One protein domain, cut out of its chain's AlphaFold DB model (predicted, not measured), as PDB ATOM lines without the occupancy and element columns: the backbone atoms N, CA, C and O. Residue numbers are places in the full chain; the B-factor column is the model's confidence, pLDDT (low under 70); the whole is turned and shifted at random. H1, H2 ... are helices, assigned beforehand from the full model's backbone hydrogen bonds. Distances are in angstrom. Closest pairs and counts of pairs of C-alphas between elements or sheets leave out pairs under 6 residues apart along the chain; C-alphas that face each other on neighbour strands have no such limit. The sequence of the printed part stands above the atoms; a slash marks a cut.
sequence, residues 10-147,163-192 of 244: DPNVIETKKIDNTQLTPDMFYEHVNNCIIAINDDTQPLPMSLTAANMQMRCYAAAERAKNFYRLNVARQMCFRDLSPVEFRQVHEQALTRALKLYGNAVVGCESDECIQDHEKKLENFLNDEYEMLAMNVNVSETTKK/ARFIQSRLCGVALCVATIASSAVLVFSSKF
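What this domain is: This is residues 10 to 147 and 163 to 192 of the 244 residues of an uncharacterized protein of Toxocara canis (UniProt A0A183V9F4). Three long helices, H2, H3 and H4, lie side by side in an up-and-down bundle, and a shorter helix, H1, folds back along the first part of H2 outside that bundle. A fifth long helix, H5, is detached beyond a cut and stands free of this body. The printed part has 168 residues with five named helices, H1 to H5 in order along the chain, and no named strand; the class is all helix. The whole is loose, with a radius of gyration of the C-alphas of 22.2 A, and its flat outline spans 71 by 54 by 25 A.

Where its parts are: Residues 10 to 25, 16 residues, hold no named element, and their C-alphas lie 11 to 29 A from the mean of all C-alphas; within them residues 18 to 19 and residues 22 to 23 are paired as strands are, in stretches too short to be named. H1, residues 26 to 41, begins at C-alpha 26, (161.273, 204.640, 270.229), and is 22.9 A long from first to last C-alpha. H2, residues 47 to 81, is the longest helix by residues and measures 51.0 A from C-alpha 47 at (156.789, 218.675, 290.024). H3, residues 86 to 108, measures 32.6 A. H4, residues 114 to 147, measures 48.0 A. H5, residues 163 to 191, measures 43.3 A and ends at C-alpha 191, (149.929, 183.455, 255.486).

How they stand to each other: H2 is the hub, touching H1, H3 and H4. H1 and H2 form a helical hairpin at a shallow tilt of 24 degrees, opposite ways; H2 touches H1 with residues 47 to 62 alone, and the closest C-alphas, those of Ala 39 and Ser 50, are 5.0 A apart. H2 and H3 form the next hairpin, also at 24 degrees, with the C-alphas of Ala 67 and Ala 100 closest at 4.6 A. H3 and H4 form a third, at a shallow tilt of 20 degrees, with the C-alphas of Pro 86 and Val 139 closest at 6.4 A. H2 and H4 run the same way at a shallow tilt of 21 degrees and touch through residues 60 to 71 of H2 and 120 to 128 of H4 alone; their closest C-alphas, those of Ala 64 and Leu 124, are 6.7 A apart. H1 is apart from H3 and H4, and H5 touches no helix. Every O i to N i+4 pair is within hydrogen-bond range in H1, H2 and H3, against 29 of 30 in H4 and 23 of 25 in H5.

The domain as a whole: The two C-alphas farthest apart, those of Pro 46 and Ala 163, are 71.0 A apart. Residues 148 to 162 are not printed, and C-alphas 147 and 163 are 21.8 A apart across that cut. The links H1 to H2, H2 to H3 and H3 to H4 are tight. The mean pLDDT of the printed part is 76.9; it is under 70 at residues 45, 81, 140 to 147 and 163 to 192, and its mean over H5 is 54.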
ATOM      1  N   ASP A  10     144.065 200.050 264.267       80.94
ATOM      2  CA  ASP A  10     144.089 200.290 262.822       80.94
ATOM      3  C   ASP A  10     145.361 201.082 262.458       80.94
ATOM      4  O   ASP A  10     145.530 202.213 262.921       80.94
ATOM      5  N   PRO A  11     146.262 200.544 261.613       80.44
ATOM      6  CA  PRO A  11     147.490 201.228 261.211       80.44
ATOM      7  C   PRO A  11     147.255 202.580 260.524       80.44
ATOM      8  O   PRO A  11     148.171 203.397 260.491       80.44
ATOM      9  N   ASN A  12     146.053 202.838 259.997       82.00
ATOM     10  CA  ASN A  12     145.688 204.134 259.419       82.00
ATOM     11  C   ASN A  12     145.291 205.179 260.477       82.00
ATOM     12  O   ASN A  12     145.190 206.362 260.154       82.00
ATOM     13  N   VAL A  13     145.055 204.746 261.717       81.12
ATOM     14  CA  VAL A  13     144.619 205.573 262.853       81.12
ATOM     15  C   VAL A  13     145.729 205.715 263.904       81.12
ATOM     16  O   VAL A  13     145.708 206.653 264.698       81.12
ATOM     17  N   ILE A  14     146.733 204.826 263.906       80.06
ATOM     18  CA  ILE A  14     147.876 204.900 264.827       80.06
ATOM     19  C   ILE A  14     148.665 206.195 264.598       80.06
ATOM     20  O   ILE A  14     149.331 206.383 263.579       80.06
ATOM     21  N   GLU A  15     148.640 207.072 265.598       80.00
ATOM     22  CA  GLU A  15     149.416 208.306 265.593       80.00
ATOM     23  C   GLU A  15     150.797 208.113 266.226       80.00
ATOM     24  O   GLU A  15     150.947 207.584 267.330       80.00
ATOM     25  N   THR A  16     151.831 208.626 265.559       80.75
ATOM     26  CA  THR A  16     153.169 208.720 266.148       80.75
ATOM     27  C   THR A  16     153.154 209.687 267.329       80.75
ATOM     28  O   THR A  16     152.720 210.835 267.190       80.75
ATOM     29  N   LYS A  17     153.694 209.258 268.475       82.00
ATOM     30  CA  LYS A  17     153.808 210.091 269.679       82.00
ATOM     31  C   LYS A  17     154.600 211.374 269.391       82.00
ATOM     32  O   LYS A  17     155.678 211.336 268.794       82.00
ATOM     33  N   LYS A  18     154.063 212.508 269.852       81.94
ATOM     34  CA  LYS A  18     154.674 213.839 269.733       81.94
ATOM     35  C   LYS A  18     154.788 214.519 271.098       81.94
ATOM     36  O   LYS A  18     153.904 214.348 271.936       81.94
ATOM     37  N   ILE A  19     155.843 215.315 271.274       78.81
ATOM     38  CA  ILE A  19     156.023 216.284 272.372       78.81
ATOM     39  C   ILE A  19     156.390 217.620 271.734       78.81
ATOM     40  O   ILE A  19     157.343 217.663 270.960       78.81
ATOM     41  N   ASP A  20     155.625 218.684 271.993       70.62
ATOM     42  CA  ASP A  20     155.856 220.029 271.435       70.62
ATOM     43  C   ASP A  20     156.173 220.018 269.924       70.62
ATOM     44  O   ASP A  20     157.153 220.593 269.456       70.62
ATOM     45  N   ASN A  21     155.362 219.288 269.148       73.69
ATOM     46  CA  ASN A  21     155.509 219.056 267.699       73.69
ATOM     47  C   ASN A  21     156.702 218.185 267.258       73.69
ATOM     48  O   ASN A  21     156.866 217.907 266.066       73.69
ATOM     49  N   THR A  22     157.503 217.677 268.189       75.62
ATOM     50  CA  THR A  22     158.595 216.741 267.916       75.62
ATOM     51  C   THR A  22     158.064 215.315 267.900       75.62
ATOM     52  O   THR A  22     157.681 214.781 268.937       75.62
ATOM     53  N   GLN A  23     158.036 214.689 266.719       82.88
ATOM     54  CA  GLN A  23     157.811 213.245 266.604       82.88
ATOM     55  C   GLN A  23     158.974 212.491 267.246       82.88
ATOM     56  O   GLN A  23     160.133 212.776 266.929       82.88
ATOM     57  N   LEU A  24     158.653 211.543 268.122       76.00
ATOM     58  CA  LEU A  24     159.640 210.749 268.841       76.00
ATOM     59  C   LEU A  24     159.897 209.423 268.131       76.00
ATOM     60  O   LEU A  24     158.965 208.741 267.702       76.00
ATOM     61  N   THR A  25     161.168 209.037 268.057       80.50
ATOM     62  CA  THR A  25     161.543 207.640 267.817       80.50
ATOM     63  C   THR A  25     161.351 206.821 269.102       80.50
ATOM     64  O   THR A  25     161.247 207.403 270.186       80.50
ATOM     65  N   PRO A  26     161.324 205.479 269.031       81.50
ATOM     66  CA  PRO A  26     161.273 204.640 270.229       81.50
ATOM     67  C   PRO A  26     162.390 204.947 271.241       81.50
ATOM     68  O   PRO A  26     162.110 205.055 272.432       81.50
ATOM     69  N   ASP A  27     163.619 205.181 270.771       77.56
ATOM     70  CA  ASP A  27     164.762 205.517 271.635       77.56
ATOM     71  C   ASP A  27     164.568 206.871 272.329       77.56
ATOM     72  O   ASP A  27     164.781 207.007 273.532       77.56
ATOM     73  N   MET A  28     164.075 207.867 271.586       79.44
ATOM     74  CA  MET A  28     163.720 209.174 272.140       79.44
ATOM     75  C   MET A  28     162.605 209.069 273.183       79.44
ATOM     76  O   MET A  28     162.621 209.779 274.182       79.44
ATOM     77  N   PHE A  29     161.624 208.194 272.960       82.25
ATOM     78  CA  PHE A  29     160.550 207.968 273.919       82.25
ATOM     79  C   PHE A  29     161.067 207.317 275.206       82.25
ATOM     80  O   PHE A  29     160.670 207.735 276.291       82.25
ATOM     81  N   TYR A  30     161.976 206.346 275.099       81.69
ATOM     82  CA  TYR A  30     162.615 205.729 276.261       81.69
ATOM     83  C   TYR A  30     163.381 206.762 277.100       81.69
ATOM     84  O   TYR A  30     163.190 206.834 278.314       81.69
ATOM     85  N   GLU A  31     164.174 207.614 276.450       79.12
ATOM     86  CA  GLU A  31     164.926 208.669 277.133       79.12
ATOM     87  C   GLU A  31     163.999 209.688 277.809       79.12
ATOM     88  O   GLU A  31     164.201 210.063 278.963       79.12
ATOM     89  N   HIS A  32     162.913 210.073 277.133       82.38
ATOM     90  CA  HIS A  32     161.907 210.956 277.713       82.38
ATOM     91  C   HIS A  32     161.270 210.373 278.981       82.38
ATOM     92  O   HIS A  32     161.094 211.085 279.971       82.38
ATOM     93  N   VAL A  33     160.927 209.081 278.957       82.69
ATOM     94  CA  VAL A  33     160.355 208.384 280.113       82.69
ATOM     95  C   VAL A  33     161.347 208.378 281.275       82.69
ATOM     96  O   VAL A  33     160.948 208.697 282.394       82.69
ATOM     97  N   ASN A  34     162.631 208.106 281.022       83.38
ATOM     98  CA  ASN A  34     163.665 208.172 282.058       83.38
ATOM     99  C   ASN A  34     163.767 209.573 282.671       83.38
ATOM    100  O   ASN A  34     163.753 209.700 283.895       83.38
ATOM    101  N   ASN A  35     163.781 210.622 281.845       79.12
ATOM    102  CA  ASN A  35     163.848 212.003 282.328       79.12
ATOM    103  C   ASN A  35     162.622 212.378 283.170       79.12
ATOM    104  O   ASN A  35     162.758 213.034 284.199       79.12
ATOM    105  N   CYS A  36     161.428 211.912 282.788       79.62
ATOM    106  CA  CYS A  36     160.221 212.111 283.592       79.62
ATOM    107  C   CYS A  36     160.283 211.360 284.926       79.62
ATOM    108  O   CYS A  36     159.887 211.913 285.945       79.62
ATOM    109  N   ILE A  37     160.785 210.120 284.941       81.56
ATOM    110  CA  ILE A  37     160.956 209.341 286.178       81.56
ATOM    111  C   ILE A  37     161.929 210.050 287.122       81.56
ATOM    112  O   ILE A  37     161.654 210.142 288.317       81.56
ATOM    113  N   ILE A  38     163.044 210.567 286.604       80.38
ATOM    114  CA  ILE A  38     164.008 211.340 287.396       80.38
ATOM    115  C   ILE A  38     163.329 212.590 287.962       80.38
ATOM    116  O   ILE A  38     163.366 212.796 289.167       80.38
ATOM    117  N   ALA A  39     162.631 213.356 287.120       78.44
ATOM    118  CA  ALA A  39     161.924 214.569 287.527       78.44
ATOM    119  C   ALA A  39     160.826 214.327 288.579       78.44
ATOM    120  O   ALA A  39     160.584 215.194 289.410       78.44
ATOM    121  N   ILE A  40     160.151 213.172 288.541       79.12
ATOM    122  CA  ILE A  40     159.127 212.791 289.527       79.12
ATOM    123  C   ILE A  40     159.745 212.451 290.884       79.12
ATOM    124  O   ILE A  40     159.132 212.719 291.912       79.12
ATOM    125  N   ASN A  41     160.931 211.846 290.880       77.94
ATOM    126  CA  ASN A  41     161.632 211.441 292.098       77.94
ATOM    127  C   ASN A  41     162.556 212.539 292.653       77.94
ATOM    128  O   ASN A  41     163.219 212.319 293.665       77.94
ATOM    129  N   ASP A  42     162.639 213.686 291.979       76.44
ATOM    130  CA  ASP A  42     163.447 214.825 292.391       76.44
ATOM    131  C   ASP A  42     162.600 215.813 293.207       76.44
ATOM    132  O   ASP A  42     161.799 216.576 292.665       76.44
ATOM    133  N   ASP A  43     162.804 215.809 294.525       74.44
ATOM    134  CA  ASP A  43     162.105 216.687 295.473       74.44
ATOM    135  C   ASP A  43     162.665 218.127 295.497       74.44
ATOM    136  O   ASP A  43     162.228 218.957 296.300       74.44
ATOM    137  N   THR A  44     163.650 218.461 294.653       76.50
ATOM    138  CA  THR A  44     164.300 219.785 294.675       76.50
ATOM    139  C   THR A  44     163.449 220.900 294.065       76.50
ATOM    140  O   THR A  44     163.635 222.069 294.412       76.50
ATOM    141  N   GLN A  45     162.509 220.566 293.176       69.50
ATOM    142  CA  GLN A  45     161.641 221.529 292.497       69.50
ATOM    143  C   GLN A  45     160.174 221.082 292.498       69.50
ATOM    144  O   GLN A  45     159.880 219.889 292.569       69.50
ATOM    145  N   PRO A  46     159.215 222.024 292.381       75.81
ATOM    146  CA  PRO A  46     157.815 221.672 292.197       75.81
ATOM    147  C   PRO A  46     157.654 220.799 290.950       75.81
ATOM    148  O   PRO A  46     158.092 221.182 289.866       75.81
ATOM    149  N   LEU A  47     156.948 219.678 291.082       72.25
ATOM    150  CA  LEU A  47     156.789 218.675 290.024       72.25
ATOM    151  C   LEU A  47     156.436 219.235 288.622       72.25
ATOM    152  O   LEU A  47     157.014 218.770 287.639       72.25
ATOM    153  N   PRO A  48     155.549 220.247 288.468       77.25
ATOM    154  CA  PRO A  48     155.278 220.833 287.152       77.25
ATOM    155  C   PRO A  48     156.508 221.480 286.498       77.25
ATOM    156  O   PRO A  48     156.655 221.431 285.276       77.25
ATOM    157  N   MET A  49     157.404 222.069 287.295       72.31
ATOM    158  CA  MET A  49     158.654 222.660 286.810       72.31
ATOM    159  C   MET A  49     159.655 221.574 286.412       72.31
ATOM    160  O   MET A  49     160.201 221.643 285.312       72.31
ATOM    161  N   SER A  50     159.808 220.526 287.228       75.06
ATOM    162  CA  SER A  50     160.692 219.388 286.934       75.06
ATOM    163  C   SER A  50     160.296 218.671 285.635       75.06
ATOM    164  O   SER A  50     161.145 218.352 284.804       75.06
ATOM    165  N   LEU A  51     158.993 218.479 285.395       79.94
ATOM    166  CA  LEU A  51     158.488 217.894 284.145       79.94
ATOM    167  C   LEU A  51     158.656 218.829 282.937       79.94
ATOM    168  O   LEU A  51     158.901 218.364 281.822       79.94
ATOM    169  N   THR A  52     158.558 220.144 283.142       81.50
ATOM    170  CA  THR A  52     158.838 221.130 282.086       81.50
ATOM    171  C   THR A  52     160.310 221.073 281.675       81.50
ATOM    172  O   THR A  52     160.605 221.024 280.481       81.50
ATOM    173  N   ALA A  53     161.222 220.974 282.644       78.94
ATOM    174  CA  ALA A  53     162.646 220.779 282.384       78.94
ATOM    175  C   ALA A  53     162.916 219.455 281.642       78.94
ATOM    176  O   ALA A  53     163.643 219.446 280.651       78.94
ATOM    177  N   ALA A  54     162.260 218.356 282.031       79.62
ATOM    178  CA  ALA A  54     162.381 217.070 281.334       79.62
ATOM    179  C   ALA A  54     161.917 217.138 279.861       79.62
ATOM    180  O   ALA A  54     162.526 216.524 278.980       79.62
ATOM    181  N   ASN A  55     160.863 217.908 279.567       82.44
ATOM    182  CA  ASN A  55     160.411 218.158 278.194       82.44
ATOM    183  C   ASN A  55     161.421 218.992 277.394       82.44
ATOM    184  O   ASN A  55     161.697 218.677 276.234       82.44
ATOM    185  N   MET A  56     161.993 220.031 278.007       82.06
ATOM    186  CA  MET A  56     163.023 220.872 277.387       82.06
ATOM    187  C   MET A  56     164.278 220.058 277.046       82.06
ATOM    188  O   MET A  56     164.714 220.064 275.893       82.06
ATOM    189  N   GLN A  57     164.769 219.248 277.986       81.38
ATOM    190  CA  GLN A  57     165.891 218.332 277.764       81.38
ATOM    191  C   GLN A  57     165.612 217.348 276.627       81.38
ATOM    192  O   GLN A  57     166.474 217.092 275.783       81.38
ATOM    193  N   MET A  58     164.384 216.825 276.548       84.50
ATOM    194  CA  MET A  58     163.992 215.927 275.464       84.50
ATOM    195  C   MET A  58     164.012 216.625 274.098       84.50
ATOM    196  O   MET A  58     164.418 216.029 273.097       84.50
ATOM    197  N   ARG A  59     163.622 217.902 274.026       82.44
ATOM    198  CA  ARG A  59     163.729 218.688 272.787       82.44
ATOM    199  C   ARG A  59     165.185 218.872 272.370       82.44
ATOM    200  O   ARG A  59     165.495 218.650 271.197       82.44
ATOM    201  N   CYS A  60     166.071 219.194 273.313       84.62
ATOM    202  CA  CYS A  60     167.512 219.285 273.065       84.62
ATOM    203  C   CYS A  60     168.083 217.947 272.567       84.62
ATOM    204  O   CYS A  60     168.764 217.902 271.541       84.62
ATOM    205  N   TYR A  61     167.726 216.835 273.215       84.62
ATOM    206  CA  TYR A  61     168.145 215.496 272.798       84.62
ATOM    207  C   TYR A  61     167.663 215.151 271.383       84.62
ATOM    208  O   TYR A  61     168.447 214.726 270.530       84.62
ATOM    209  N   ALA A  62     166.382 215.381 271.088       85.69
ATOM    210  CA  ALA A  62     165.815 215.099 269.772       85.69
ATOM    211  C   ALA A  62     166.454 215.959 268.668       85.69
ATOM    212  O   ALA A  62     166.692 215.472 267.559       85.69
ATOM    213  N   ALA A  63     166.758 217.226 268.963       88.56
ATOM    214  CA  ALA A  63     167.492 218.104 268.061       88.56
ATOM    215  C   ALA A  63     168.915 217.586 267.797       88.56
ATOM    216  O   ALA A  63     169.340 217.531 266.640       88.56
ATOM    217  N   ALA A  64     169.625 217.149 268.842       89.88
ATOM    218  CA  ALA A  64     170.971 216.597 268.721       89.88
ATOM    219  C   ALA A  64     170.984 215.319 267.869       89.88
ATOM    220  O   ALA A  64     171.792 215.196 266.950       89.88
ATOM    221  N   GLU A  65     170.048 214.395 268.091       87.50
ATOM    222  CA  GLU A  65     169.931 213.174 267.285       87.50
ATOM    223  C   GLU A  65     169.593 213.463 265.817       87.50
ATOM    224  O   GLU A  65     170.152 212.845 264.906       87.50
ATOM    225  N   ARG A  66     168.734 214.451 265.541       88.06
ATOM    226  CA  ARG A  66     168.485 214.898 264.160       88.06
ATOM    227  C   ARG A  66     169.749 215.454 263.507       88.06
ATOM    228  O   ARG A  66     170.017 215.127 262.351       88.06
ATOM    229  N   ALA A  67     170.533 216.248 264.233       91.12
ATOM    230  CA  ALA A  67     171.794 216.796 263.740       91.12
ATOM    231  C   ALA A  67     172.833 215.694 263.463       91.12
ATOM    232  O   ALA A  67     173.437 215.681 262.386       91.12
ATOM    233  N   LYS A  68     172.977 214.713 264.365       90.56
ATOM    234  CA  LYS A  68     173.845 213.537 264.167       90.56
ATOM    235  C   LYS A  68     173.435 212.722 262.945       90.56
ATOM    236  O   LYS A  68     174.271 212.393 262.105       90.56
ATOM    237  N   ASN A  69     172.144 212.433 262.801       88.75
ATOM    238  CA  ASN A  69     171.633 211.680 261.658       88.75
ATOM    239  C   ASN A  69     171.832 212.435 260.341       88.75
ATOM    240  O   ASN A  69     172.238 211.838 259.342       88.75
ATOM    241  N   PHE A  70     171.614 213.752 260.340       91.12
ATOM    242  CA  PHE A  70     171.928 214.590 259.188       91.12
ATOM    243  C   PHE A  70     173.410 214.486 258.813       91.12
ATOM    244  O   PHE A  70     173.728 214.245 257.646       91.12
ATOM    245  N   TYR A  71     174.313 214.629 259.785       91.75
ATOM    246  CA  TYR A  71     175.751 214.514 259.558       91.75
ATOM    247  C   TYR A  71     176.112 213.154 258.946       91.75
ATOM    248  O   TYR A  71     176.681 213.099 257.853       91.75
ATOM    249  N   ARG A  72     175.678 212.058 259.582       87.75
ATOM    250  CA  ARG A  72     175.918 210.679 259.131       87.75
ATOM    251  C   ARG A  72     175.456 210.434 257.710       87.75
ATOM    252  O   ARG A  72     176.218 209.909 256.905       87.75
ATOM    253  N   LEU A  73     174.232 210.836 257.375       86.19
ATOM    254  CA  LEU A  73     173.688 210.648 256.032       86.19
ATOM    255  C   LEU A  73     174.493 211.417 254.981       86.19
ATOM    256  O   LEU A  73     174.748 210.885 253.901       86.19
ATOM    257  N   ASN A  74     174.923 212.644 255.283       84.00
ATOM    258  CA  ASN A  74     175.707 213.441 254.342       84.00
ATOM    259  C   ASN A  74     177.122 212.882 254.152       84.00
ATOM    260  O   ASN A  74     177.579 212.774 253.013       84.00
ATOM    261  N   VAL A  75     177.788 212.474 255.233       84.00
ATOM    262  CA  VAL A  75     179.133 211.885 255.175       84.00
ATOM    263  C   VAL A  75     179.103 210.507 254.509       84.00
ATOM    264  O   VAL A  75     179.841 210.274 253.548       84.00
ATOM    265  N   ALA A  76     178.198 209.618 254.933       76.31
ATOM    266  CA  ALA A  76     178.046 208.279 254.365       76.31
ATOM    267  C   ALA A  76     177.728 208.333 252.869       76.31
ATOM    268  O   ALA A  76     178.338 207.615 252.081       76.31
ATOM    269  N   ARG A  77     176.837 209.243 252.446       72.94
ATOM    270  CA  ARG A  77     176.531 209.445 251.025       72.94
ATOM    271  C   ARG A  77     177.800 209.741 250.227       72.94
ATOM    272  O   ARG A  77     178.022 209.124 249.191       72.94
ATOM    273  N   GLN A  78     178.653 210.645 250.701       76.00
ATOM    274  CA  GLN A  78     179.879 210.997 249.980       76.00
ATOM    275  C   GLN A  78     180.872 209.827 249.916       76.00
ATOM    276  O   GLN A  78     181.459 209.605 248.859       76.00
ATOM    277  N   MET A  79     180.998 209.043 250.991       70.25
ATOM    278  CA  MET A  79     181.888 207.875 251.042       70.25
ATOM    279  C   MET A  79     181.389 206.680 250.214       70.25
ATOM    280  O   MET A  79     182.200 205.922 249.687       70.25
ATOM    281  N   CYS A  80     180.073 206.495 250.066       70.06
ATOM    282  CA  CYS A  80     179.512 205.398 249.271       70.06
ATOM    283  C   CYS A  80     179.648 205.613 247.759       70.06
ATOM    284  O   CYS A  80     179.755 204.640 247.014       70.06
ATOM    285  N   PHE A  81     179.609 206.865 247.291       68.12
ATOM    286  CA  PHE A  81     179.599 207.170 245.855       68.12
ATOM    287  C   PHE A  81     180.981 207.462 245.268       68.12
ATOM    288  O   PHE A  81     181.150 207.347 244.052       68.12
ATOM    289  N   ARG A  82     181.970 207.833 246.089       73.25
ATOM    290  CA  ARG A  82     183.331 208.112 245.618       73.25
ATOM    291  C   ARG A  82     184.388 207.850 246.685       73.25
ATOM    292  O   ARG A  82     184.169 208.076 247.869       73.25
ATOM    293  N   ASP A  83     185.566 207.440 246.226       75.94
ATOM    294  CA  ASP A  83     186.782 207.475 247.034       75.94
ATOM    295  C   ASP A  83     187.197 208.939 247.237       75.94
ATOM    296  O   ASP A  83     187.497 209.628 246.263       75.94
ATOM    297  N   LEU A  84     187.223 209.405 248.482       80.75
ATOM    298  CA  LEU A  84     187.665 210.756 248.835       80.75
ATOM    299  C   LEU A  84     189.141 210.742 249.233       80.75
ATOM    300  O   LEU A  84     189.586 209.838 249.943       80.75
ATOM    301  N   SER A  85     189.891 211.763 248.823       84.75
ATOM    302  CA  SER A  85     191.179 212.069 249.452       84.75
ATOM    303  C   SER A  85     190.972 212.613 250.879       84.75
ATOM    304  O   SER A  85     189.896 213.134 251.183       84.75
ATOM    305  N   PRO A  86     191.982 212.566 251.767       84.81
ATOM    306  CA  PRO A  86     191.893 213.120 253.117       84.81
ATOM    307  C   PRO A  86     191.494 214.600 253.137       84.81
ATOM    308  O   PRO A  86     190.744 215.030 254.008       84.81
ATOM    309  N   VAL A  87     191.952 215.374 252.148       87.62
ATOM    310  CA  VAL A  87     191.620 216.801 252.015       87.62
ATOM    311  C   VAL A  87     190.145 216.986 251.655       87.62
ATOM    312  O   VAL A  87     189.453 217.777 252.290       87.62
ATOM    313  N   GLU A  88     189.636 216.232 250.678       88.00
ATOM    314  CA  GLU A  88     188.216 216.285 250.302       88.00
ATOM    315  C   GLU A  88     187.313 215.761 251.420       88.00
ATOM    316  O   GLU A  88     186.233 216.302 251.651       88.00
ATOM    317  N   PHE A  89     187.750 214.724 252.138       88.75
ATOM    318  CA  PHE A  89     187.007 214.174 253.266       88.75
ATOM    319  C   PHE A  89     186.880 215.191 254.402       88.75
ATOM    320  O   PHE A  89     185.782 215.387 254.924       88.75
ATOM    321  N   ARG A  90     187.964 215.907 254.718       90.00
ATOM    322  CA  ARG A  90     187.943 217.008 255.685       90.00
ATOM    323  C   ARG A  90     186.970 218.117 255.279       90.00
ATOM    324  O   ARG A  90     186.190 218.563 256.109       90.00
ATOM    325  N   GLN A  91     186.952 218.514 254.006       91.56
ATOM    326  CA  GLN A  91     186.008 219.529 253.517       91.56
ATOM    327  C   GLN A  91     184.547 219.076 253.633       91.56
ATOM    328  O   GLN A  91     183.678 219.866 254.005       91.56
ATOM    329  N   VAL A  92     184.259 217.807 253.325       90.38
ATOM    330  CA  VAL A  92     182.916 217.228 253.501       90.38
ATOM    331  C   VAL A  92     182.513 217.240 254.974       90.38
ATOM    332  O   VAL A  92     181.380 217.608 255.283       90.38
ATOM    333  N   HIS A  93     183.433 216.872 255.867       93.00
ATOM    334  CA  HIS A  93     183.216 216.927 257.308       93.00
ATOM    335  C   HIS A  93     182.908 218.353 257.774       93.00
ATOM    336  O   HIS A  93     181.847 218.557 258.353       93.00
ATOM    337  N   GLU A  94     183.753 219.338 257.456       93.06
ATOM    338  CA  GLU A  94     183.562 220.737 257.868       93.06
ATOM    339  C   GLU A  94     182.194 221.271 257.403       93.06
ATOM    340  O   GLU A  94     181.434 221.834 258.189       93.06
ATOM    341  N   GLN A  95     181.801 221.003 256.151       93.56
ATOM    342  CA  GLN A  95     180.490 221.411 255.629       93.56
ATOM    343  C   GLN A  95     179.313 220.716 256.326       93.56
ATOM    344  O   GLN A  95     178.281 221.348 256.579       93.56
ATOM    345  N   ALA A  96     179.426 219.411 256.588       92.94
ATOM    346  CA  ALA A  96     178.381 218.644 257.255       92.94
ATOM    347  C   ALA A  96     178.252 219.048 258.730       92.94
ATOM    348  O   ALA A  96     177.129 219.193 259.211       92.94
ATOM    349  N   LEU A  97     179.378 219.286 259.407       93.81
ATOM    350  CA  LEU A  97     179.468 219.732 260.794       93.81
ATOM    351  C   LEU A  97     178.783 221.088 260.971       93.81
ATOM    352  O   LEU A  97     177.825 221.187 261.734       93.81
ATOM    353  N   THR A  98     179.178 222.106 260.197       94.38
ATOM    354  CA  THR A  98     178.571 223.445 260.289       94.38
ATOM    355  C   THR A  98     177.057 223.403 260.067       94.38
ATOM    356  O   THR A  98     176.296 224.099 260.739       94.38
ATOM    357  N   ARG A  99     176.582 222.571 259.132       93.75
ATOM    358  CA  ARG A  99     175.141 222.417 258.875       93.75
ATOM    359  C   ARG A  99     174.422 221.666 259.994       93.75
ATOM    360  O   ARG A  99     173.302 222.045 260.321       93.75
ATOM    361  N   ALA A 100     175.039 220.637 260.570       93.31
ATOM    362  CA  ALA A 100     174.477 219.888 261.689       93.31
ATOM    363  C   ALA A 100     174.323 220.775 262.934       93.31
ATOM    364  O   ALA A 100     173.239 220.815 263.511       93.31
ATOM    365  N   LEU A 101     175.353 221.555 263.279       93.44
ATOM    366  CA  LEU A 101     175.302 222.504 264.397       93.44
ATOM    367  C   LEU A 101     174.249 223.593 264.165       93.44
ATOM    368  O   LEU A 101     173.435 223.868 265.040       93.44
ATOM    369  N   LYS A 102     174.146 224.129 262.940       93.12
ATOM    370  CA  LYS A 102     173.086 225.092 262.599       93.12
ATOM    371  C   LYS A 102     171.675 224.501 262.730       93.12
ATOM    372  O   LYS A 102     170.756 225.196 263.162       93.12
ATOM    373  N   LEU A 103     171.477 223.239 262.338       91.00
ATOM    374  CA  LEU A 103     170.194 222.544 262.505       91.00
ATOM    375  C   LEU A 103     169.844 222.353 263.981       91.00
ATOM    376  O   LEU A 103     168.684 222.528 264.346       91.00
ATOM    377  N   TYR A 104     170.840 222.023 264.803       92.19
ATOM    378  CA  TYR A 104     170.688 221.929 266.249       92.19
ATOM    379  C   TYR A 104     170.290 223.282 266.850       92.19
ATOM    380  O   TYR A 104     169.207 223.385 267.422       92.19
ATOM    381  N   GLY A 105     171.090 224.331 266.623       88.31
ATOM    382  CA  GLY A 105     170.862 225.670 267.174       88.31
ATOM    383  C   GLY A 105     169.478 226.229 266.840       88.31
ATOM    384  O   GLY A 105     168.777 226.721 267.719       88.31
ATOM    385  N   ASN A 106     169.015 226.057 265.597       87.62
ATOM    386  CA  ASN A 106     167.673 226.485 265.186       87.62
ATOM    387  C   ASN A 106     166.536 225.725 265.894       87.62
ATOM    388  O   ASN A 106     165.437 226.259 266.028       87.62
ATOM    389  N   ALA A 107     166.761 224.471 266.290       84.94
ATOM    390  CA  ALA A 107     165.741 223.622 266.902       84.94
ATOM    391  C   ALA A 107     165.623 223.822 268.422       84.94
ATOM    392  O   ALA A 107     164.561 223.546 268.984       84.94
ATOM    393  N   VAL A 108     166.686 224.308 269.071       85.31
ATOM    394  CA  VAL A 108     166.755 224.477 270.533       85.31
ATOM    395  C   VAL A 108     166.552 225.917 271.007       85.31
ATOM    396  O   VAL A 108     166.614 226.177 272.206       85.31
ATOM    397  N   VAL A 109     166.253 226.853 270.098       80.88
ATOM    398  CA  VAL A 109     165.951 228.251 270.453       80.88
ATOM    399  C   VAL A 109     164.846 228.299 271.513       80.88
ATOM    400  O   VAL A 109     163.746 227.779 271.303       80.88
ATOM    401  N   GLY A 110     165.149 228.921 272.655       76.06
ATOM    402  CA  GLY A 110     164.218 229.064 273.777       76.06
ATOM    403  C   GLY A 110     163.898 227.765 274.524       76.06
ATOM    404  O   GLY A 110     162.888 227.721 275.221       76.06
ATOM    405  N   CYS A 111     164.699 226.703 274.362       76.06
ATOM    406  CA  CYS A 111     164.553 225.477 275.155       76.06
ATOM    407  C   CYS A 111     165.206 225.599 276.535       76.06
ATOM    408  O   CYS A 111     164.610 225.161 277.509       76.06
ATOM    409  N   GLU A 112     166.397 226.190 276.626       75.69
ATOM    410  CA  GLU A 112     167.174 226.324 277.867       75.69
ATOM    411  C   GLU A 112     167.925 227.667 277.885       75.69
ATOM    412  O   GLU A 112     167.774 228.477 276.967       75.69
ATOM    413  N   SER A 113     168.716 227.926 278.934       82.12
ATOM    414  CA  SER A 113     169.617 229.080 278.963       82.12
ATOM    415  C   SER A 113     170.672 228.977 277.857       82.12
ATOM    416  O   SER A 113     171.091 227.879 277.478       82.12
ATOM    417  N   ASP A 114     171.145 230.125 277.368       83.12
ATOM    418  CA  ASP A 114     172.169 230.172 276.316       83.12
ATOM    419  C   ASP A 114     173.446 229.408 276.715       83.12
ATOM    420  O   ASP A 114     174.071 228.770 275.871       83.12
ATOM    421  N   GLU A 115     173.804 229.405 278.003       84.62
ATOM    422  CA  GLU A 115     174.944 228.648 278.538       84.62
ATOM    423  C   GLU A 115     174.748 227.127 278.414       84.62
ATOM    424  O   GLU A 115     175.658 226.420 277.973       84.62
ATOM    425  N   CYS A 116     173.559 226.610 278.748       81.00
ATOM    426  CA  CYS A 116     173.243 225.185 278.612       81.00
ATOM    427  C   CYS A 116     173.194 224.761 277.140       81.00
ATOM    428  O   CYS A 116     173.746 223.722 276.769       81.00
ATOM    429  N   ILE A 117     172.608 225.598 276.278       84.62
ATOM    430  CA  ILE A 117     172.569 225.354 274.832       84.62
ATOM    431  C   ILE A 117     173.990 225.267 274.263       84.62
ATOM    432  O   ILE A 117     174.275 224.338 273.507       84.62
ATOM    433  N   GLN A 118     174.887 226.178 274.658       86.94
ATOM    434  CA  GLN A 118     176.293 226.158 274.239       86.94
ATOM    435  C   GLN A 118     177.035 224.907 274.725       86.94
ATOM    436  O   GLN A 118     177.808 224.326 273.962       86.94
ATOM    437  N   ASP A 119     176.796 224.454 275.960       87.75
ATOM    438  CA  ASP A 119     177.399 223.212 276.467       87.75
ATOM    439  C   ASP A 119     176.926 221.985 275.668       87.75
ATOM    440  O   ASP A 119     177.729 221.135 275.266       87.75
ATOM    441  N   HIS A 120     175.630 221.911 275.359       86.50
ATOM    442  CA  HIS A 120     175.084 220.853 274.515       86.50
ATOM    443  C   HIS A 120     175.596 220.915 273.069       86.50
ATOM    444  O   HIS A 120     175.909 219.871 272.491       86.50
ATOM    445  N   GLU A 121     175.733 222.111 272.495       90.25
ATOM    446  CA  GLU A 121     176.305 222.306 271.161       90.25
ATOM    447  C   GLU A 121     177.766 221.843 271.115       90.25
ATOM    448  O   GLU A 121     178.146 221.098 270.212       90.25
ATOM    449  N   LYS A 122     178.560 222.164 272.144       91.81
ATOM    450  CA  LYS A 122     179.949 221.705 272.275       91.81
ATOM    451  C   LYS A 122     180.051 220.185 272.416       91.81
ATOM    452  O   LYS A 122     180.922 219.559 271.813       91.81
ATOM    453  N   LYS A 123     179.156 219.559 273.188       90.75
ATOM    454  CA  LYS A 123     179.070 218.090 273.289       90.75
ATOM    455  C   LYS A 123     178.735 217.453 271.940       90.75
ATOM    456  O   LYS A 123     179.320 216.428 271.592       90.75
ATOM    457  N   LEU A 124     177.819 218.054 271.181       92.88
ATOM    458  CA  LEU A 124     177.474 217.605 269.835       92.88
ATOM    459  C   LEU A 124     178.659 217.761 268.875       92.88
ATOM    460  O   LEU A 124     178.970 216.822 268.149       92.88
ATOM    461  N   GLU A 125     179.343 218.904 268.892       93.69
ATOM    462  CA  GLU A 125     180.530 219.154 268.072       93.69
ATOM    463  C   GLU A 125     181.629 218.119 268.342       93.69
ATOM    464  O   GLU A 125     182.108 217.479 267.406       93.69
ATOM    465  N   ASN A 126     181.966 217.885 269.614       93.69
ATOM    466  CA  ASN A 126     182.953 216.878 270.008       93.69
ATOM    467  C   ASN A 126     182.575 215.486 269.491       93.69
ATOM    468  O   ASN A 126     183.392 214.821 268.866       93.69
ATOM    469  N   PHE A 127     181.314 215.080 269.665       92.44
ATOM    470  CA  PHE A 127     180.831 213.789 269.176       92.44
ATOM    471  C   PHE A 127     181.004 213.633 267.655       92.44
ATOM    472  O   PHE A 127     181.408 212.576 267.169       92.44
ATOM    473  N   LEU A 128     180.693 214.679 266.884       92.19
ATOM    474  CA  LEU A 128     180.820 214.653 265.425       92.19
ATOM    475  C   LEU A 128     182.288 214.659 264.969       92.19
ATOM    476  O   LEU A 128     182.610 214.032 263.955       92.19
ATOM    477  N   ASN A 129     183.166 215.329 265.718       90.88
ATOM    478  CA  ASN A 129     184.611 215.310 265.498       90.88
ATOM    479  C   ASN A 129     185.209 213.929 265.799       90.88
ATOM    480  O   ASN A 129     185.951 213.405 264.972       90.88
ATOM    481  N   ASP A 130     184.812 213.285 266.898       88.81
ATOM    482  CA  ASP A 130     185.233 211.916 267.225       88.81
ATOM    483  C   ASP A 130     184.802 210.930 266.124       88.81
ATOM    484  O   ASP A 130     185.573 210.076 265.670       88.81
ATOM    485  N   GLU A 131     183.569 211.073 265.625       86.62
ATOM    486  CA  GLU A 131     183.059 210.252 264.527       86.62
ATOM    487  C   GLU A 131     183.834 210.502 263.220       86.62
ATOM    488  O   GLU A 131     184.129 209.562 262.474       86.62
ATOM    489  N   TYR A 132     184.230 211.751 262.955       89.31
ATOM    490  CA  TYR A 132     185.134 212.079 261.854       89.31
ATOM    491  C   TYR A 132     186.500 211.412 262.004       89.31
ATOM    492  O   TYR A 132     186.968 210.811 261.036       89.31
ATOM    493  N   GLU A 133     187.132 211.474 263.177       87.50
ATOM    494  CA  GLU A 133     188.452 210.880 263.397       87.50
ATOM    495  C   GLU A 133     188.439 209.371 263.130       87.50
ATOM    496  O   GLU A 133     189.290 208.863 262.390       87.50
ATOM    497  N   MET A 134     187.417 208.664 263.629       84.50
ATOM    498  CA  MET A 134     187.230 207.234 263.360       84.50
ATOM    499  C   MET A 134     187.114 206.928 261.859       84.50
ATOM    500  O   MET A 134     187.691 205.957 261.359       84.50
ATOM    501  N   LEU A 135     186.380 207.755 261.112       83.06
ATOM    502  CA  LEU A 135     186.207 207.582 259.670       83.06
ATOM    503  C   LEU A 135     187.464 207.983 258.879       83.06
ATOM    504  O   LEU A 135     187.822 207.310 257.908       83.06
ATOM    505  N   ALA A 136     188.169 209.028 259.307       80.88
ATOM    506  CA  ALA A 136     189.384 209.531 258.675       80.88
ATOM    507  C   ALA A 136     190.525 208.506 258.737       80.88
ATOM    508  O   ALA A 136     191.280 208.368 257.769       80.88
ATOM    509  N   MET A 137     190.615 207.722 259.821       74.25
ATOM    510  CA  MET A 137     191.555 206.596 259.908       74.25
ATOM    511  C   MET A 137     191.372 205.615 258.739       74.25
ATOM    512  O   MET A 137     192.354 205.205 258.118       74.25
ATOM    513  N   ASN A 138     190.129 205.303 258.360       70.62
ATOM    514  CA  ASN A 138     189.843 204.393 257.245       70.62
ATOM    515  C   ASN A 138     190.236 204.985 255.880       70.62
ATOM    516  O   ASN A 138     190.745 204.269 255.011       70.62
ATOM    517  N   VAL A 139     190.053 206.295 255.695       71.00
ATOM    518  CA  VAL A 139     190.447 207.008 254.466       71.00
ATOM    519  C   VAL A 139     191.975 207.033 254.313       71.00
ATOM    520  O   VAL A 139     192.501 206.695 253.250       71.00
ATOM    521  N   ASN A 140     192.705 207.327 255.393       64.06
ATOM    522  CA  ASN A 140     194.172 207.377 255.402       64.06
ATOM    523  C   ASN A 140     194.817 205.995 255.171       64.06
ATOM    524  O   ASN A 140     195.826 205.868 254.463       64.06
ATOM    525  N   VAL A 141     194.219 204.930 255.716       62.72
ATOM    526  CA  VAL A 141     194.653 203.547 255.461       62.72
ATOM    527  C   VAL A 141     194.411 203.159 253.996       62.72
ATOM    528  O   VAL A 141     195.280 202.560 253.360       62.72
ATOM    529  N   SER A 142     193.281 203.556 253.402       59.75
ATOM    530  CA  SER A 142     193.002 203.327 251.975       59.75
ATOM    531  C   SER A 142     194.043 204.000 251.068       59.75
ATOM    532  O   SER A 142     194.569 203.368 250.147       59.75
ATOM    533  N   GLU A 143     194.431 205.248 251.358       57.56
ATOM    534  CA  GLU A 143     195.465 205.950 250.586       57.56
ATOM    535  C   GLU A 143     196.853 205.315 250.693       57.56
ATOM    536  O   GLU A 143     197.544 205.160 249.682       57.56
ATOM    537  N   THR A 144     197.281 204.945 251.900       57.22
ATOM    538  CA  THR A 144     198.592 204.311 252.116       57.22
ATOM    539  C   THR A 144     198.668 202.951 251.423       57.22
ATOM    540  O   THR A 144     199.665 202.652 250.758       57.22
ATOM    541  N   THR A 145     197.573 202.185 251.445       55.09
ATOM    542  CA  THR A 145     197.455 200.911 250.720       55.09
ATOM    543  C   THR A 145     197.464 201.117 249.198       55.09
ATOM    544  O   THR A 145     198.140 200.376 248.480       55.09
ATOM    545  N   LYS A 146     196.794 202.161 248.679       55.59
ATOM    546  CA  LYS A 146     196.820 202.533 247.248       55.59
ATOM    547  C   LYS A 146     198.204 203.021 246.799       55.59
ATOM    548  O   LYS A 146     198.641 202.664 245.705       55.59
ATOM    549  N   LYS A 147     198.931 203.789 247.622       54.72
ATOM    550  CA  LYS A 147     200.310 204.242 247.334       54.72
ATOM    551  C   LYS A 147     201.311 203.080 247.340       54.72
ATOM    552  O   LYS A 147     202.161 203.019 246.452       54.72
ATOM    553  N   ALA A 163     190.279 187.506 238.076       46.88
ATOM    554  CA  ALA A 163     189.945 186.833 239.333       46.88
ATOM    555  C   ALA A 163     189.139 187.738 240.285       46.88
ATOM    556  O   ALA A 163     188.109 187.318 240.809       46.88
ATOM    557  N   ARG A 164     189.543 189.010 240.444       49.78
ATOM    558  CA  ARG A 164     188.820 189.978 241.292       49.78
ATOM    559  C   ARG A 164     187.434 190.341 240.748       49.78
ATOM    560  O   ARG A 164     186.508 190.526 241.533       49.78
ATOM    561  N   PHE A 165     187.269 190.392 239.425       46.41
ATOM    562  CA  PHE A 165     185.981 190.691 238.788       46.41
ATOM    563  C   PHE A 165     184.975 189.531 238.894       46.41
ATOM    564  O   PHE A 165     183.786 189.756 239.108       46.41
ATOM    565  N   ILE A 166     185.442 188.279 238.810       50.34
ATOM    566  CA  ILE A 166     184.593 187.093 239.025       50.34
ATOM    567  C   ILE A 166     184.150 187.010 240.496       50.34
ATOM    568  O   ILE A 166     182.991 186.712 240.786       50.34
ATOM    569  N   GLN A 167     185.043 187.354 241.426       50.97
ATOM    570  CA  GLN A 167     184.776 187.317 242.863       50.97
ATOM    571  C   GLN A 167     183.767 188.390 243.322       50.97
ATOM    572  O   GLN A 167     182.919 188.093 244.164       50.97
ATOM    573  N   SER A 168     183.785 189.603 242.748       49.72
ATOM    574  CA  SER A 168     182.784 190.633 243.085       49.72
ATOM    575  C   SER A 168     181.393 190.300 242.538       49.72
ATOM    576  O   SER A 168     180.396 190.523 243.225       49.72
ATOM    577  N   ARG A 169     181.312 189.694 241.343       51.78
ATOM    578  CA  ARG A 169     180.039 189.240 240.768       51.78
ATOM    579  C   ARG A 169     179.402 188.113 241.577       51.78
ATOM    580  O   ARG A 169     178.199 188.165 241.805       51.78
ATOM    581  N   LEU A 170     180.181 187.141 242.051       51.84
ATOM    582  CA  LEU A 170     179.654 186.042 242.872       51.84
ATOM    583  C   LEU A 170     179.124 186.530 244.229       51.84
ATOM    584  O   LEU A 170     178.045 186.108 244.635       51.84
ATOM    585  N   CYS A 171     179.812 187.470 244.889       54.00
ATOM    586  CA  CYS A 171     179.293 188.089 246.115       54.00
ATOM    587  C   CYS A 171     178.038 188.933 245.859       54.00
ATOM    588  O   CYS A 171     177.099 188.861 246.644       54.00
ATOM    589  N   GLY A 172     177.993 189.694 244.760       52.59
ATOM    590  CA  GLY A 172     176.806 190.470 244.388       52.59
ATOM    591  C   GLY A 172     175.587 189.582 244.126       52.59
ATOM    592  O   GLY A 172     174.505 189.855 244.635       52.59
ATOM    593  N   VAL A 173     175.769 188.470 243.405       56.41
ATOM    594  CA  VAL A 173     174.698 187.492 243.154       56.41
ATOM    595  C   VAL A 173     174.253 186.817 244.454       56.41
ATOM    596  O   VAL A 173     173.053 186.715 244.691       56.41
ATOM    597  N   ALA A 174     175.182 186.428 245.332       55.69
ATOM    598  CA  ALA A 174     174.843 185.836 246.628       55.69
ATOM    599  C   ALA A 174     174.045 186.802 247.526       55.69
ATOM    600  O   ALA A 174     173.087 186.386 248.174       55.69
ATOM    601  N   LEU A 175     174.391 188.095 247.522       57.97
ATOM    602  CA  LEU A 175     173.678 189.115 248.294       57.97
ATOM    603  C   LEU A 175     172.269 189.363 247.738       57.97
ATOM    604  O   LEU A 175     171.306 189.444 248.497       57.97
ATOM    605  N   CYS A 176     172.126 189.414 246.412       56.22
ATOM    606  CA  CYS A 176     170.820 189.529 245.767       56.22
ATOM    607  C   CYS A 176     169.934 188.311 246.056       56.22
ATOM    608  O   CYS A 176     168.769 188.483 246.405       56.22
ATOM    609  N   VAL A 177     170.477 187.090 245.991       60.06
ATOM    610  CA  VAL A 177     169.732 185.862 246.319       60.06
ATOM    611  C   VAL A 177     169.309 185.849 247.790       60.06
ATOM    612  O   VAL A 177     168.160 185.523 248.079       60.06
ATOM    613  N   ALA A 178     170.175 186.278 248.712       58.53
ATOM    614  CA  ALA A 178     169.823 186.402 250.127       58.53
ATOM    615  C   ALA A 178     168.715 187.443 250.364       58.53
ATOM    616  O   ALA A 178     167.811 187.216 251.161       58.53
ATOM    617  N   THR A 179     168.738 188.557 249.631       61.00
ATOM    618  CA  THR A 179     167.742 189.630 249.778       61.00
ATOM    619  C   THR A 179     166.387 189.211 249.203       61.00
ATOM    620  O   THR A 179     165.349 189.461 249.816       61.00
ATOM    621  N   ILE A 180     166.384 188.513 248.064       61.88
ATOM    622  CA  ILE A 180     165.170 187.949 247.458       61.88
ATOM    623  C   ILE A 180     164.583 186.856 248.362       61.88
ATOM    624  O   ILE A 180     163.376 186.851 248.590       61.88
ATOM    625  N   ALA A 181     165.420 185.986 248.939       57.81
ATOM    626  CA  ALA A 181     164.979 184.965 249.888       57.81
ATOM    627  C   ALA A 181     164.349 185.586 251.149       57.81
ATOM    628  O   ALA A 181     163.249 185.197 251.532       57.81
ATOM    629  N   SER A 182     164.974 186.609 251.741       58.38
ATOM    630  CA  SER A 182     164.412 187.326 252.897       58.38
ATOM    631  C   SER A 182     163.104 188.054 252.565       58.38
ATOM    632  O   SER A 182     162.184 188.082 253.380       58.38
ATOM    633  N   SER A 183     162.992 188.607 251.355       56.31
ATOM    634  CA  SER A 183     161.784 189.312 250.904       56.31
ATOM    635  C   SER A 183     160.622 188.351 250.651       56.31
ATOM    636  O   SER A 183     159.492 188.639 251.037       56.31
ATOM    637  N   ALA A 184     160.888 187.179 250.067       56.53
ATOM    638  CA  ALA A 184     159.880 186.135 249.900       56.53
ATOM    639  C   ALA A 184     159.328 185.680 251.262       56.53
ATOM    640  O   ALA A 184     158.124 185.508 251.424       56.53
ATOM    641  N   VAL A 185     160.183 185.567 252.276       55.56
ATOM    642  CA  VAL A 185     159.801 185.104 253.618       55.56
ATOM    643  C   VAL A 185     158.908 186.103 254.344       55.56
ATOM    644  O   VAL A 185     157.954 185.681 254.987       55.56
ATOM    645  N   LEU A 186     159.144 187.408 254.187       56.38
ATOM    646  CA  LEU A 186     158.259 188.452 254.726       56.38
ATOM    647  C   LEU A 186     156.867 188.440 254.080       56.38
ATOM    648  O   LEU A 186     155.876 188.753 254.735       56.38
ATOM    649  N   VAL A 187     156.775 188.055 252.805       55.06
ATOM    650  CA  VAL A 187     155.489 187.926 252.105       55.06
ATOM    651  C   VAL A 187     154.760 186.649 252.532       55.06
ATOM    652  O   VAL A 187     153.544 186.668 252.727       55.06
ATOM    653  N   PHE A 188     155.481 185.544 252.728       52.84
ATOM    654  CA  PHE A 188     154.891 184.251 253.076       52.84
ATOM    655  C   PHE A 188     154.592 184.075 254.577       52.84
ATOM    656  O   PHE A 188     153.629 183.388 254.912       52.84
ATOM    657  N   SER A 189     155.313 184.743 255.485       52.69
ATOM    658  CA  SER A 189     155.036 184.720 256.935       52.69
ATOM    659  C   SER A 189     153.669 185.308 257.306       52.69
ATOM    660  O   SER A 189     153.101 184.928 258.325       52.69
ATOM    661  N   SER A 190     153.094 186.158 256.449       51.81
ATOM    662  CA  SER A 190     151.738 186.704 256.614       51.81
ATOM    663  C   SER A 190     150.606 185.692 256.361       51.81
ATOM    664  O   SER A 190     149.442 186.010 256.602       51.81
ATOM    665  N   LYS A 191     150.919 184.477 255.875       53.31
ATOM    666  CA  LYS A 191     149.929 183.455 255.486       53.31
ATOM    667  C   LYS A 191     149.969 182.155 256.296       53.31
ATOM    668  O   LYS A 191     149.122 181.298 256.060       53.31
ATOM    669  N   PHE A 192     150.901 181.983 257.235       51.84
ATOM    670  CA  PHE A 192     151.013 180.740 258.009       51.84
ATOM    671  C   PHE A 192     150.389 180.881 259.402       51.84
ATOM    672  O   PHE A 192     150.845 181.668 260.224       51.84
TER     673      PHE A 192